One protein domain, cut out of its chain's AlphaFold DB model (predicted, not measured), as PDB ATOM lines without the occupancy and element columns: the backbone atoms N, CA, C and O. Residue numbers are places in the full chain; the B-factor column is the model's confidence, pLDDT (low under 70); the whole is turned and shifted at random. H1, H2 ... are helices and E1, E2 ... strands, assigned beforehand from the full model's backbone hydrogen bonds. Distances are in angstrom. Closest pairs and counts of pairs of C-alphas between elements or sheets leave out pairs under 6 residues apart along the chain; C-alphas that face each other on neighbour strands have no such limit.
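Overview. This is residues 36 to 138 of the 147 residues of the protein "1-acyl-sn-glycerol-3-phosphate acyltransferase" of candidate division KSB1 bacterium (UniProt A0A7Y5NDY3). A narrow two-stranded antiparallel ribbon, E1 and E2, has H4 and small H1 toward one end and H2 and H3 toward the other. Residues 36 to 56, without a named element, loop between these ends. The 103 printed residues hold H1, E1, H2, H3, E2 and H4 in chain order, mixed in class, with 44 residues in named elements. The whole is loose, radius of gyration of the C-alphas 15.9 A, and spans 47 by 27 by 18 A.

Along the chain. Find C-alpha 69 at (-12.456, -28.170, -42.252); E1 runs 16.9 A to residue 74. E2, residues 108 to 113, covers 16.5 A. H4, residues 123 to 137, runs 21.3 A to (-9.836, -32.973, -35.855). Look for H1 at 57 to 61, H2 at 82 to 85, H3 at 94 to 101.

Arrangement. E1 and E2 are antiparallel at 163 degrees; N 70 and O 112 are 2.9 A apart, within hydrogen-bond range. The closest C-alphas of E1 and H4, Ser 70 and Ile 134, are 5.9 A apart; those of E1 and H2, Arg 74 and Ala 82, 5.3 A. H4, with residues 123 to 126 alone, only just touches H1, 3 pairs of C-alphas within 8 A, closest Glu 57 and Arg 123 at 5.4 A. H2 and H3 only just touch, also 3 pairs, closest Ser 85 and Leu 101 at 5.4 A. H3 and H4 are apart. In H1, H3 and H4 every O i to N i+4 pair is within hydrogen-bond range; H2 is too short for one.

Size, cuts and confidence. The C-alphas farthest apart, Gln 61 and Ala 78, are 48.3 A apart. The printed part has no cut, its links between named elements are short, and no printed residue is under 70 in pLDDT.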
ATOM      1  N   VAL A  36     -19.904 -26.448 -48.597       90.38
ATOM      2  CA  VAL A  36     -21.092 -27.204 -48.193       90.38
ATOM      3  C   VAL A  36     -21.006 -27.578 -46.718       90.38
ATOM      4  O   VAL A  36     -19.941 -27.928 -46.222       90.38
ATOM      5  N   PHE A  37     -22.148 -27.549 -46.029       92.12
ATOM      6  CA  PHE A  37     -22.306 -28.122 -44.692       92.12
ATOM      7  C   PHE A  37     -23.006 -29.478 -44.833       92.12
ATOM      8  O   PHE A  37     -24.238 -29.521 -44.941       92.12
ATOM      9  N   PRO A  38     -22.252 -30.590 -44.898       91.62
ATOM     10  CA  PRO A  38     -22.794 -31.881 -45.313       91.62
ATOM     11  C   PRO A  38     -23.768 -32.492 -44.297       91.62
ATOM     12  O   PRO A  38     -24.602 -33.307 -44.679       91.62
ATOM     13  N   GLU A  39     -23.751 -32.057 -43.036       91.56
ATOM     14  CA  GLU A  39     -24.759 -32.409 -42.020       91.56
ATOM     15  C   GLU A  39     -26.164 -31.920 -42.430       91.56
ATOM     16  O   GLU A  39     -27.200 -32.533 -42.147       91.56
ATOM     17  N   GLY A  40     -26.222 -30.806 -43.168       85.56
ATOM     18  CA  GLY A  40     -27.466 -30.181 -43.596       85.56
ATOM     19  C   GLY A  40     -28.326 -29.689 -42.427       85.56
ATOM     20  O   GLY A  40     -29.545 -29.590 -42.575       85.56
ATOM     21  N   THR A  41     -27.732 -29.426 -41.275       87.12
ATOM     22  CA  THR A  41     -28.354 -28.773 -40.125       87.12
ATOM     23  C   THR A  41     -27.244 -28.219 -39.241       87.12
ATOM     24  O   THR A  41     -26.083 -28.586 -39.402       87.12
ATOM     25  N   SER A  42     -27.599 -27.330 -38.332       87.94
ATOM     26  CA  SER A  42     -26.774 -26.990 -37.182       87.94
ATOM     27  C   SER A  42     -27.002 -27.996 -36.052       87.94
ATOM     28  O   SER A  42     -28.036 -28.669 -35.993       87.94
ATOM     29  N   SER A  43     -26.026 -28.099 -35.155       88.94
ATOM     30  CA  SER A  43     -26.058 -28.982 -33.994       88.94
ATOM     31  C   SER A  43     -25.610 -28.229 -32.743       88.94
ATOM     32  O   SER A  43     -25.099 -27.109 -32.817       88.94
ATOM     33  N   VAL A  44     -25.773 -28.865 -31.584       91.56
ATOM     34  CA  VAL A  44     -25.255 -28.362 -30.303       91.56
ATOM     35  C   VAL A  44     -23.714 -28.281 -30.284       91.56
ATOM     36  O   VAL A  44     -23.135 -27.586 -29.456       91.56
ATOM     37  N   GLY A  45     -23.033 -28.946 -31.229       90.00
ATOM     38  CA  GLY A  45     -21.574 -28.930 -31.354       90.00
ATOM     39  C   GLY A  45     -20.851 -29.954 -30.476       90.00
ATOM     40  O   GLY A  45     -19.663 -29.797 -30.217       90.00
ATOM     41  N   ALA A  46     -21.544 -31.000 -30.019       91.94
ATOM     42  CA  ALA A  46     -20.949 -32.058 -29.199       91.94
ATOM     43  C   ALA A  46     -20.194 -33.119 -30.024       91.94
ATOM     44  O   ALA A  46     -19.227 -33.713 -29.558       91.94
ATOM     45  N   HIS A  47     -20.626 -33.353 -31.263       93.31
ATOM     46  CA  HIS A  47     -19.963 -34.213 -32.243       93.31
ATOM     47  C   HIS A  47     -20.364 -33.789 -33.661       93.31
ATOM     48  O   HIS A  47     -21.333 -33.051 -33.846       93.31
ATOM     49  N   VAL A  48     -19.625 -34.282 -34.654       95.12
ATOM     50  CA  VAL A  48     -19.929 -34.097 -36.078       95.12
ATOM     51  C   VAL A  48     -21.082 -35.022 -36.465       95.12
ATOM     52  O   VAL A  48     -20.964 -36.245 -36.335       95.12
ATOM     53  N   LEU A  49     -22.198 -34.466 -36.943       95.00
ATOM     54  CA  LEU A  49     -23.342 -35.280 -37.363       95.00
ATOM     55  C   LEU A  49     -23.037 -36.065 -38.651       95.00
ATOM     56  O   LEU A  49     -22.152 -35.680 -39.418       95.00
ATOM     57  N   PRO A  50     -23.784 -37.147 -38.941       95.00
ATOM     58  CA  PRO A  50     -23.634 -37.881 -40.190       95.00
ATOM     59  C   PRO A  50     -23.799 -36.984 -41.420       95.00
ATOM     60  O   PRO A  50     -24.701 -36.147 -41.504       95.00
ATOM     61  N   PHE A  51     -22.939 -37.197 -42.410       95.50
ATOM     62  CA  PHE A  51     -22.952 -36.423 -43.644       95.50
ATOM     63  C   PHE A  51     -23.994 -36.949 -44.618       95.50
ATOM     64  O   PHE A  51     -24.154 -38.152 -44.797       95.50
ATOM     65  N   LYS A  52     -24.693 -36.033 -45.292       91.88
ATOM     66  CA  LYS A  52     -25.653 -36.337 -46.354       91.88
ATOM     67  C   LYS A  52     -24.898 -36.535 -47.666       91.88
ATOM     68  O   LYS A  52     -24.500 -35.543 -48.281       91.88
ATOM     69  N   PRO A  53     -24.764 -37.775 -48.176       92.31
ATOM     70  CA  PRO A  53     -23.905 -38.035 -49.329       92.31
ATOM     71  C   PRO A  53     -24.385 -37.338 -50.609       92.31
ATOM     72  O   PRO A  53     -23.597 -37.070 -51.505       92.31
ATOM     73  N   SER A  54     -25.678 -37.011 -50.711       87.25
ATOM     74  CA  SER A  54     -26.231 -36.289 -51.864       87.25
ATOM     75  C   SER A  54     -25.644 -34.886 -52.048       87.25
ATOM     76  O   SER A  54     -25.658 -34.381 -53.160       87.25
ATOM     77  N   LEU A  55     -25.125 -34.253 -50.988       87.56
ATOM     78  CA  LEU A  55     -24.470 -32.940 -51.081       87.56
ATOM     79  C   LEU A  55     -23.045 -33.024 -51.653       87.56
ATOM     80  O   LEU A  55     -22.482 -32.001 -52.025       87.56
ATOM     81  N   LEU A  56     -22.475 -34.230 -51.729       91.75
ATOM     82  CA  LEU A  56     -21.119 -34.497 -52.218       91.75
ATOM     83  C   LEU A  56     -21.107 -35.130 -53.617       91.75
ATOM     84  O   LEU A  56     -20.050 -35.301 -54.215       91.75
ATOM     85  N   GLU A  57     -22.285 -35.453 -54.155       90.00
ATOM     86  CA  GLU A  57     -22.464 -36.091 -55.463       90.00
ATOM     87  C   GLU A  57     -21.776 -35.303 -56.589       90.00
ATOM     88  O   GLU A  57     -21.120 -35.891 -57.441       90.00
ATOM     89  N   LEU A  58     -21.845 -33.970 -56.558       88.62
ATOM     90  CA  LEU A  58     -21.204 -33.125 -57.565       88.62
ATOM     91  C   LEU A  58     -19.678 -33.290 -57.604       88.62
ATOM     92  O   LEU A  58     -19.088 -33.347 -58.681       88.62
ATOM     93  N   ALA A  59     -19.039 -33.381 -56.435       91.75
ATOM     94  CA  ALA A  59     -17.592 -33.558 -56.356       91.75
ATOM     95  C   ALA A  59     -17.171 -34.893 -56.984       91.75
ATOM     96  O   ALA A  59     -16.210 -34.941 -57.746       91.75
ATOM     97  N   VAL A  60     -17.946 -35.954 -56.740       93.75
ATOM     98  CA  VAL A  60     -17.727 -37.274 -57.344       93.75
ATOM     99  C   VAL A  60     -17.939 -37.240 -58.858       93.75
ATOM    100  O   VAL A  60     -17.080 -37.702 -59.606       93.75
ATOM    101  N   GLN A  61     -19.040 -36.652 -59.334       90.94
ATOM    102  CA  GLN A  61     -19.350 -36.571 -60.768       90.94
ATOM    103  C   GLN A  61     -18.275 -35.820 -61.557       90.94
ATOM    104  O   GLN A  61     -17.956 -36.199 -62.682       90.94
ATOM    105  N   ARG A  62     -17.680 -34.786 -60.954       89.94
ATOM    106  CA  ARG A  62     -16.607 -33.994 -61.568       89.94
ATOM    107  C   ARG A  62     -15.201 -34.510 -61.266       89.94
ATOM    108  O   ARG A  62     -14.244 -33.898 -61.724       89.94
ATOM    109  N   GLN A  63     -15.070 -35.601 -60.504       93.06
ATOM    110  CA  GLN A  63     -13.781 -36.114 -60.024       93.06
ATOM    111  C   GLN A  63     -12.934 -35.015 -59.350       93.06
ATOM    112  O   GLN A  63     -11.722 -34.924 -59.544       93.06
ATOM    113  N   GLN A  64     -13.592 -34.161 -58.563       92.19
ATOM    114  CA  GLN A  64     -12.984 -33.014 -57.904       92.19
ATOM    115  C   GLN A  64     -12.525 -33.397 -56.487       92.19
ATOM    116  O   GLN A  64     -13.353 -33.828 -55.679       92.19
ATOM    117  N   PRO A  65     -11.242 -33.194 -56.133       95.25
ATOM    118  CA  PRO A  65     -10.781 -33.373 -54.762       95.25
ATOM    119  C   PRO A  65     -11.464 -32.386 -53.805       95.25
ATOM    120  O   PRO A  65     -11.550 -31.188 -54.083       95.25
ATOM    121  N   VAL A  66     -11.917 -32.881 -52.654       96.56
ATOM    122  CA  VAL A  66     -12.626 -32.098 -51.635       96.56
ATOM    123  C   VAL A  66     -11.685 -31.752 -50.486       96.56
ATOM    124  O   VAL A  66     -11.162 -32.640 -49.813       96.56
ATOM    125  N   ALA A  67     -11.479 -30.456 -50.250       97.19
ATOM    126  CA  ALA A  67     -10.869 -29.955 -49.021       97.19
ATOM    127  C   ALA A  67     -11.897 -29.954 -47.882       97.19
ATOM    128  O   ALA A  67     -13.097 -29.804 -48.118       97.19
ATOM    129  N   TYR A  68     -11.433 -30.100 -46.644       97.56
ATOM    130  CA  TYR A  68     -12.309 -30.172 -45.479       97.56
ATOM    131  C   TYR A  68     -11.811 -29.317 -44.321       97.56
ATOM    132  O   TYR A  68     -10.618 -29.042 -44.193       97.56
ATOM    133  N   ALA A  69     -12.747 -28.901 -43.471       97.31
ATOM    134  CA  ALA A  69     -12.456 -28.170 -42.252       97.31
ATOM    135  C   ALA A  69     -13.492 -28.472 -41.163       97.31
ATOM    136  O   ALA A  69     -14.638 -28.811 -41.461       97.31
ATOM    137  N   SER A  70     -13.091 -28.314 -39.904       96.38
ATOM    138  CA  SER A  70     -13.976 -28.312 -38.739       96.38
ATOM    139  C   SER A  70     -14.064 -26.903 -38.162       96.38
ATOM    140  O   SER A  70     -13.057 -26.203 -38.055       96.38
ATOM    141  N   ILE A  71     -15.271 -26.495 -37.773       95.00
ATOM    142  CA  ILE A  71     -15.527 -25.225 -37.089       95.00
ATOM    143  C   ILE A  71     -15.953 -25.491 -35.647       95.00
ATOM    144  O   ILE A  71     -16.690 -26.437 -35.377       95.00
ATOM    145  N   GLY A  72     -15.492 -24.656 -34.723       94.81
ATOM    146  CA  GLY A  72     -15.855 -24.717 -33.310       94.81
ATOM    147  C   GLY A  72     -15.977 -23.326 -32.705       94.81
ATOM    148  O   GLY A  72     -15.418 -22.360 -33.230       94.81
ATOM    149  N   TYR A  73     -16.701 -23.237 -31.592       95.56
ATOM    150  CA  TYR A  73     -16.953 -21.993 -30.871       95.56
ATOM    151  C   TYR A  73     -16.600 -22.139 -29.395       95.56
ATOM    152  O   TYR A  73     -16.784 -23.203 -28.805       95.56
ATOM    153  N   ARG A  74     -16.102 -21.062 -28.789       94.12
ATOM    154  CA  ARG A  74     -15.820 -20.973 -27.354       94.12
ATOM    155  C   ARG A  74     -16.241 -19.615 -26.820       94.12
ATOM    156  O   ARG A  74     -16.063 -18.603 -27.491       94.12
ATOM    157  N   THR A  75     -16.754 -19.600 -25.601       94.69
ATOM    158  CA  THR A  75     -17.004 -18.381 -24.833       94.69
ATOM    159  C   THR A  75     -16.075 -18.344 -23.617       94.69
ATOM    160  O   THR A  75     -15.595 -19.397 -23.181       94.69
ATOM    161  N   PRO A  76     -15.756 -17.153 -23.081       93.19
ATOM    162  CA  PRO A  76     -15.072 -17.031 -21.798       93.19
ATOM    163  C   PRO A  76     -15.815 -17.788 -20.688       93.19
ATOM    164  O   PRO A  76     -17.035 -17.870 -20.706       93.19
ATOM    165  N   ALA A  77     -15.099 -18.292 -19.679       89.19
ATOM    166  CA  ALA A  77     -15.705 -19.101 -18.611       89.19
ATOM    167  C   ALA A  77     -16.776 -18.364 -17.779       89.19
ATOM    168  O   ALA A  77     -17.626 -19.006 -17.173       89.19
ATOM    169  N   ALA A  78     -16.728 -17.028 -17.737       91.31
ATOM    170  CA  ALA A  78     -17.714 -16.195 -17.047       91.31
ATOM    171  C   ALA A  78     -18.972 -15.902 -17.891       91.31
ATOM    172  O   ALA A  78     -19.917 -15.301 -17.387       91.31
ATOM    173  N   GLU A  79     -18.969 -16.289 -19.168       93.25
ATOM    174  CA  GLU A  79     -20.053 -16.055 -20.121       93.25
ATOM    175  C   GLU A  79     -20.918 -17.304 -20.300       93.25
ATOM    176  O   GLU A  79     -20.534 -18.423 -19.954       93.25
ATOM    177  N   VAL A  80     -22.096 -17.124 -20.901       91.81
ATOM    178  CA  VAL A  80     -22.973 -18.250 -21.243       91.81
ATOM    179  C   VAL A  80     -22.234 -19.209 -22.194       91.81
ATOM    180  O   VAL A  80     -21.669 -18.747 -23.196       91.81
ATOM    181  N   PRO A  81     -22.249 -20.534 -21.942       93.00
ATOM    182  CA  PRO A  81     -21.566 -21.515 -22.781       93.00
ATOM    183  C   PRO A  81     -21.920 -21.403 -24.267       93.00
ATOM    184  O   PRO A  81     -23.084 -21.233 -24.632       93.00
ATOM    185  N   ALA A  82     -20.919 -21.567 -25.134       92.75
ATOM    186  CA  ALA A  82     -21.058 -21.377 -26.579       92.75
ATOM    187  C   ALA A  82     -22.162 -22.236 -27.228       92.75
ATOM    188  O   ALA A  82     -22.798 -21.790 -28.181       92.75
ATOM    189  N   HIS A  83     -22.445 -23.433 -26.706       91.38
ATOM    190  CA  HIS A  83     -23.518 -24.289 -27.222       91.38
ATOM    191  C   HIS A  83     -24.937 -23.739 -26.956       91.38
ATOM    192  O   HIS A  83     -25.884 -24.159 -27.620       91.38
ATOM    193  N   LEU A  84     -25.088 -22.791 -26.022       90.00
ATOM    194  CA  LEU A  84     -26.355 -22.117 -25.693       90.00
ATOM    195  C   LEU A  84     -26.435 -20.686 -26.238       90.00
ATOM    196  O   LEU A  84     -27.533 -20.151 -26.385       90.00
ATOM    197  N   SER A  85     -25.289 -20.052 -26.498       90.75
ATOM    198  CA  SER A  85     -25.209 -18.627 -26.844       90.75
ATOM    199  C   SER A  85     -24.702 -18.346 -28.260       90.75
ATOM    200  O   SER A  85     -25.066 -17.322 -28.834       90.75
ATOM    201  N   VAL A  86     -23.903 -19.247 -28.844       92.62
ATOM    202  CA  VAL A  86     -23.305 -19.090 -30.182       92.62
ATOM    203  C   VAL A  86     -23.878 -20.097 -31.175       92.62
ATOM    204  O   VAL A  86     -24.311 -19.709 -32.259       92.62
ATOM    205  N   CYS A  87     -23.949 -21.380 -30.815       90.94
ATOM    206  CA  CYS A  87     -24.582 -22.389 -31.661       90.94
ATOM    207  C   CYS A  87     -26.082 -22.104 -31.796       90.94
ATOM    208  O   CYS A  87     -26.774 -21.923 -30.798       90.94
ATOM    209  N   TRP A  88     -26.592 -22.095 -33.028       89.88
ATOM    210  CA  TRP A  88     -28.018 -21.926 -33.311       89.88
ATOM    211  C   TRP A  88     -28.621 -23.268 -33.721       89.88
ATOM    212  O   TRP A  88     -28.447 -23.674 -34.863       89.88
ATOM    213  N   TRP A  89     -29.281 -23.986 -32.812       87.56
ATOM    214  CA  TRP A  89     -29.762 -25.359 -33.036       87.56
ATOM    215  C   TRP A  89     -31.134 -25.600 -32.379       87.56
ATOM    216  O   TRP A  89     -31.620 -24.755 -31.631       87.56
ATOM    217  N   ALA A  90     -31.759 -26.750 -32.666       84.81
ATOM    218  CA  ALA A  90     -33.111 -27.101 -32.204       84.81
ATOM    219  C   ALA A  90     -34.158 -26.006 -32.515       84.81
ATOM    220  O   ALA A  90     -34.125 -25.411 -33.591       84.81
ATOM    221  N   ASP A  91     -35.083 -25.748 -31.588       85.12
ATOM    222  CA  ASP A  91     -36.210 -24.818 -31.746       85.12
ATOM    223  C   ASP A  91     -35.854 -23.362 -31.386       85.12
ATOM    224  O   ASP A  91     -36.727 -22.536 -31.103       85.12
ATOM    225  N   MET A  92     -34.562 -23.017 -31.372       87.25
ATOM    226  CA  MET A  92     -34.114 -21.652 -31.100       87.25
ATOM    227  C   MET A  92     -34.650 -20.684 -32.162       87.25
ATOM    228  O   MET A  92     -34.366 -20.806 -33.356       87.25
ATOM    229  N   THR A  93     -35.381 -19.659 -31.727       90.69
ATOM    230  CA  THR A  93     -35.833 -18.596 -32.633       90.69
ATOM    231  C   THR A  93     -34.683 -17.646 -32.961       90.69
ATOM    232  O   THR A  93     -33.899 -17.278 -32.084       90.69
ATOM    233  N   PHE A  94     -34.604 -17.209 -34.221       90.25
ATOM    234  CA  PHE A  94     -33.525 -16.333 -34.693       90.25
ATOM    235  C   PHE A  94     -33.398 -15.051 -33.859       90.25
ATOM    236  O   PHE A  94     -32.301 -14.692 -33.447       90.25
ATOM    237  N   GLY A  95     -34.519 -14.376 -33.575       92.06
ATOM    238  CA  GLY A  95     -34.507 -13.120 -32.825       92.06
ATOM    239  C   GLY A  95     -33.931 -13.293 -31.421       92.06
ATOM    240  O   GLY A  95     -32.978 -12.607 -31.062       92.06
ATOM    241  N   ALA A  96     -34.467 -14.238 -30.642       90.00
ATOM    242  CA  ALA A  96     -33.993 -14.487 -29.281       90.00
ATOM    243  C   ALA A  96     -32.521 -14.929 -29.255       90.00
ATOM    244  O   ALA A  96     -31.758 -14.462 -28.410       90.00
ATOM    245  N   HIS A  97     -32.117 -15.783 -30.203       93.31
ATOM    246  CA  HIS A  97     -30.729 -16.220 -30.351       93.31
ATOM    247  C   HIS A  97     -29.791 -15.040 -30.628       93.31
ATOM    248  O   HIS A  97     -28.834 -14.839 -29.884       93.31
ATOM    249  N   LEU A  98     -30.123 -14.193 -31.607       93.88
ATOM    250  CA  LEU A  98     -29.329 -13.016 -31.957       93.88
ATOM    251  C   LEU A  98     -29.185 -12.051 -30.774       93.88
ATOM    252  O   LEU A  98     -28.083 -11.585 -30.491       93.88
ATOM    253  N   PHE A  99     -30.270 -11.771 -30.046       93.62
ATOM    254  CA  PHE A  99     -30.204 -10.912 -28.859       93.62
ATOM    255  C   PHE A  99     -29.322 -11.495 -27.753       93.62
ATOM    256  O   PHE A  99     -28.673 -10.732 -27.043       93.62
ATOM    257  N   ASN A 100     -29.290 -12.818 -27.578       91.44
ATOM    258  CA  ASN A 100     -28.422 -13.459 -26.592       91.44
ATOM    259  C   ASN A 100     -26.956 -13.448 -27.031       91.44
ATOM    260  O   ASN A 100     -26.090 -13.148 -26.215       91.44
ATOM    261  N   LEU A 101     -26.690 -13.688 -28.316       94.56
ATOM    262  CA  LEU A 101     -25.352 -13.595 -28.894       94.56
ATOM    263  C   LEU A 101     -24.754 -12.193 -28.699       94.56
ATOM    264  O   LEU A 101     -23.608 -12.064 -28.284       94.56
ATOM    265  N   LEU A 102     -25.544 -11.143 -28.947       95.31
ATOM    266  CA  LEU A 102     -25.108  -9.744 -28.823       95.31
ATOM    267  C   LEU A 102     -24.846  -9.291 -27.376       95.31
ATOM    268  O   LEU A 102     -24.258  -8.231 -27.179       95.31
ATOM    269  N   LYS A 103     -25.288 -10.056 -26.370       94.81
ATOM    270  CA  LYS A 103     -25.001  -9.772 -24.953       94.81
ATOM    271  C   LYS A 103     -23.642 -10.300 -24.501       94.81
ATOM    272  O   LYS A 103     -23.172  -9.864 -23.456       94.81
ATOM    273  N   LEU A 104     -23.040 -11.228 -25.246       95.06
ATOM    274  CA  LEU A 104     -21.716 -11.749 -24.922       95.06
ATOM    275  C   LEU A 104     -20.679 -10.639 -25.089       95.06
ATOM    276  O   LEU A 104     -20.642  -9.979 -26.128       95.06
ATOM    277  N   ALA A 105     -19.781 -10.476 -24.118       94.31
ATOM    278  CA  ALA A 105     -18.667  -9.543 -24.264       94.31
ATOM    279  C   ALA A 105     -17.709  -9.975 -25.389       94.31
ATOM    280  O   ALA A 105     -17.132  -9.138 -26.081       94.31
ATOM    281  N   SER A 106     -17.521 -11.289 -25.565       95.25
ATOM    282  CA  SER A 106     -16.749 -11.873 -26.665       95.25
ATOM    283  C   SER A 106     -17.031 -13.369 -26.831       95.25
ATOM    284  O   SER A 106     -17.487 -14.046 -25.909       95.25
ATOM    285  N   PHE A 107     -16.703 -13.898 -28.007       95.94
ATOM    286  CA  PHE A 107     -16.596 -15.329 -28.267       95.94
ATOM    287  C   PHE A 107     -15.479 -15.576 -29.289       95.94
ATOM    288  O   PHE A 107     -15.100 -14.681 -30.044       95.94
ATOM    289  N   GLN A 108     -14.948 -16.792 -29.314       95.75
ATOM    290  CA  GLN A 108     -13.927 -17.226 -30.260       95.75
ATOM    291  C   GLN A 108     -14.518 -18.265 -31.210       95.75
ATOM    292  O   GLN A 108     -15.127 -19.238 -30.766       95.75
ATOM    293  N   ALA A 109     -14.290 -18.085 -32.508       95.62
ATOM    294  CA  ALA A 109     -14.491 -19.120 -33.515       95.62
ATOM    295  C   ALA A 109     -13.129 -19.698 -33.926       95.62
ATOM    296  O   ALA A 109     -12.173 -18.954 -34.147       95.62
ATOM    297  N   SER A 110     -13.035 -21.019 -34.030       95.31
ATOM    298  CA  SER A 110     -11.851 -21.729 -34.517       95.31
ATOM    299  C   SER A 110     -12.199 -22.511 -35.772       95.31
ATOM    300  O   SER A 110     -13.202 -23.225 -35.779       95.31
ATOM    301  N   LEU A 111     -11.352 -22.418 -36.793       96.00
ATOM    302  CA  LEU A 111     -11.458 -23.191 -38.024       96.00
ATOM    303  C   LEU A 111     -10.173 -24.000 -38.196       96.00
ATOM    304  O   LEU A 111      -9.085 -23.426 -38.226       96.00
ATOM    305  N   VAL A 112     -10.296 -25.321 -38.283       96.81
ATOM    306  CA  VAL A 112      -9.165 -26.232 -38.492       96.81
ATOM    307  C   VAL A 112      -9.321 -26.851 -39.869       96.81
ATOM    308  O   VAL A 112     -10.325 -27.508 -40.128       96.81
ATOM    309  N   PHE A 113      -8.358 -26.634 -40.761       97.12
ATOM    310  CA  PHE A 113      -8.354 -27.233 -42.096       97.12
ATOM    311  C   PHE A 113      -7.622 -28.571 -42.085       97.12
ATOM    312  O   PHE A 113      -6.620 -28.727 -41.392       97.12
ATOM    313  N   GLY A 114      -8.117 -29.514 -42.880       96.88
ATOM    314  CA  GLY A 114      -7.387 -30.731 -43.195       96.88
ATOM    315  C   GLY A 114      -6.156 -30.441 -44.051       96.88
ATOM    316  O   GLY A 114      -6.169 -29.545 -44.893       96.88
ATOM    317  N   GLU A 115      -5.100 -31.228 -43.865       94.75
ATOM    318  CA  GLU A 115      -3.844 -31.087 -44.621       94.75
ATOM    319  C   GLU A 115      -3.918 -31.690 -46.032       94.75
ATOM    320  O   GLU A 115      -3.065 -31.432 -46.879       94.75
ATOM    321  N   THR A 116      -4.934 -32.513 -46.293       96.12
ATOM    322  CA  THR A 116      -5.112 -33.240 -47.551       96.12
ATOM    323  C   THR A 116      -6.481 -32.966 -48.155       96.12
ATOM    324  O   THR A 116      -7.423 -32.563 -47.475       96.12
ATOM    325  N   THR A 117      -6.604 -33.215 -49.456       97.19
ATOM    326  CA  THR A 117      -7.904 -33.299 -50.123       97.19
ATOM    327  C   THR A 117      -8.310 -34.759 -50.282       97.19
ATOM    328  O   THR A 117      -7.469 -35.659 -50.324       97.19
ATOM    329  N   VAL A 118      -9.616 -35.004 -50.351       97.81
ATOM    330  CA  VAL A 118     -10.178 -36.343 -50.523       97.81
ATOM    331  C   VAL A 118     -10.828 -36.440 -51.891       97.81
ATOM    332  O   VAL A 118     -11.720 -35.662 -52.215       97.81
ATOM    333  N   LEU A 119     -10.389 -37.413 -52.680       97.56
ATOM    334  CA  LEU A 119     -11.018 -37.795 -53.936       97.56
ATOM    335  C   LEU A 119     -11.551 -39.219 -53.791       97.56
ATOM    336  O   LEU A 119     -10.836 -40.092 -53.304       97.56
ATOM    337  N   GLU A 120     -12.795 -39.436 -54.205       97.50
ATOM    338  CA  GLU A 120     -13.462 -40.740 -54.205       97.50
ATOM    339  C   GLU A 120     -14.418 -40.829 -55.402       97.50
ATOM    340  O   GLU A 120     -14.900 -39.811 -55.907       97.50
ATOM    341  N   SER A 121     -14.708 -42.051 -55.846       95.62
ATOM    342  CA  SER A 121     -15.618 -42.332 -56.966       95.62
ATOM    343  C   SER A 121     -17.049 -42.676 -56.540       95.62
ATOM    344  O   SER A 121     -17.938 -42.738 -57.387       95.62
ATOM    345  N   ASP A 122     -17.291 -42.869 -55.241       97.06
ATOM    346  CA  ASP A 122     -18.620 -43.078 -54.665       97.06
ATOM    347  C   ASP A 122     -18.919 -42.015 -53.605       97.06
ATOM    348  O   ASP A 122     -18.112 -41.732 -52.716       97.06
ATOM    349  N   ARG A 123     -20.112 -41.419 -53.677       95.44
ATOM    350  CA  ARG A 123     -20.491 -40.320 -52.780       95.44
ATOM    351  C   ARG A 123     -20.666 -40.739 -51.323       95.44
ATOM    352  O   ARG A 123     -20.506 -39.892 -50.449       95.44
ATOM    353  N   LYS A 124     -21.024 -41.998 -51.039       97.12
ATOM    354  CA  LYS A 124     -21.132 -42.492 -49.658       97.12
ATOM    355  C   LYS A 124     -19.737 -42.716 -49.089       97.12
ATOM    356  O   LYS A 124     -19.462 -42.209 -48.011       97.12
ATOM    357  N   ALA A 125     -18.842 -43.338 -49.858       97.88
ATOM    358  CA  ALA A 125     -17.437 -43.479 -49.482       97.88
ATOM    359  C   ALA A 125     -16.779 -42.113 -49.213       97.88
ATOM    360  O   ALA A 125     -16.099 -41.940 -48.201       97.88
ATOM    361  N   LEU A 126     -17.050 -41.114 -50.064       97.88
ATOM    362  CA  LEU A 126     -16.590 -39.741 -49.851       97.88
ATOM    363  C   LEU A 126     -17.139 -39.148 -48.547       97.88
ATOM    364  O   LEU A 126     -16.383 -38.563 -47.773       97.88
ATOM    365  N   ALA A 127     -18.441 -39.310 -48.295       97.81
ATOM    366  CA  ALA A 127     -19.093 -38.817 -47.085       97.81
ATOM    367  C   ALA A 127     -18.493 -39.436 -45.818       97.81
ATOM    368  O   ALA A 127     -18.141 -38.701 -44.898       97.81
ATOM    369  N   ASP A 128     -18.330 -40.758 -45.794       98.06
ATOM    370  CA  ASP A 128     -17.816 -41.498 -44.641       98.06
ATOM    371  C   ASP A 128     -16.355 -41.127 -44.353       98.06
ATOM    372  O   ASP A 128     -15.978 -40.876 -43.208       98.06
ATOM    373  N   LYS A 129     -15.527 -41.012 -45.399       98.00
ATOM    374  CA  LYS A 129     -14.114 -40.638 -45.266       98.00
ATOM    375  C   LYS A 129     -13.942 -39.201 -44.783       98.00
ATOM    376  O   LYS A 129     -13.144 -38.954 -43.879       98.00
ATOM    377  N   LEU A 130     -14.702 -38.259 -45.347       98.12
ATOM    378  CA  LEU A 130     -14.702 -36.867 -44.889       98.12
ATOM    379  C   LEU A 130     -15.212 -36.759 -43.450       98.12
ATOM    380  O   LEU A 130     -14.615 -36.038 -42.654       98.12
ATOM    381  N   HIS A 131     -16.276 -37.487 -43.098       98.06
ATOM    382  CA  HIS A 131     -16.817 -37.507 -41.737       98.06
ATOM    383  C   HIS A 131     -15.777 -38.009 -40.737       98.06
ATOM    384  O   HIS A 131     -15.539 -37.344 -39.730       98.06
ATOM    385  N   ALA A 132     -15.093 -39.116 -41.038       97.88
ATOM    386  CA  ALA A 132     -14.050 -39.668 -40.181       97.88
ATOM    387  C   ALA A 132     -12.874 -38.694 -39.988       97.88
ATOM    388  O   ALA A 132     -12.408 -38.493 -38.864       97.88
ATOM    389  N   LEU A 133     -12.411 -38.058 -41.070       97.81
ATOM    390  CA  LEU A 133     -11.310 -37.092 -41.023       97.81
ATOM    391  C   LEU A 133     -11.687 -35.837 -40.231       97.81
ATOM    392  O   LEU A 133     -10.947 -35.450 -39.329       97.81
ATOM    393  N   ILE A 134     -12.851 -35.244 -40.512       97.38
ATOM    394  CA  ILE A 134     -13.342 -34.062 -39.795       97.38
ATOM    395  C   ILE A 134     -13.576 -34.398 -38.321       97.38
ATOM    396  O   ILE A 134     -13.158 -33.629 -37.461       97.38
ATOM    397  N   SER A 135     -14.167 -35.554 -38.010       96.56
ATOM    398  CA  SER A 135     -14.402 -35.993 -36.628       96.56
ATOM    399  C   SER A 135     -13.103 -36.129 -35.835       96.56
ATOM    400  O   SER A 135     -13.067 -35.763 -34.665       96.56
ATOM    401  N   LYS A 136     -12.016 -36.591 -36.466       96.12
ATOM    402  CA  LYS A 136     -10.703 -36.733 -35.815       96.12
ATOM    403  C   LYS A 136     -10.099 -35.392 -35.382       96.12
ATOM    404  O   LYS A 136      -9.411 -35.339 -34.368       96.12
ATOM    405  N   GLN A 137     -10.333 -34.327 -36.147       95.25
ATOM    406  CA  GLN A 137      -9.836 -32.973 -35.855       95.25
ATOM    407  C   GLN A 137     -10.893 -32.063 -35.210       95.25
ATOM    408  O   GLN A 137     -10.640 -30.879 -34.976       95.25
ATOM    409  N   PHE A 138     -12.108 -32.563 -34.989       94.81
ATOM    410  CA  PHE A 138     -13.185 -31.782 -34.404       94.81
ATOM    411  C   PHE A 138     -12.936 -31.601 -32.910       94.81
ATOM    412  O   PHE A 138     -12.702 -32.559 -32.179       94.81
TER     413      PHE A 138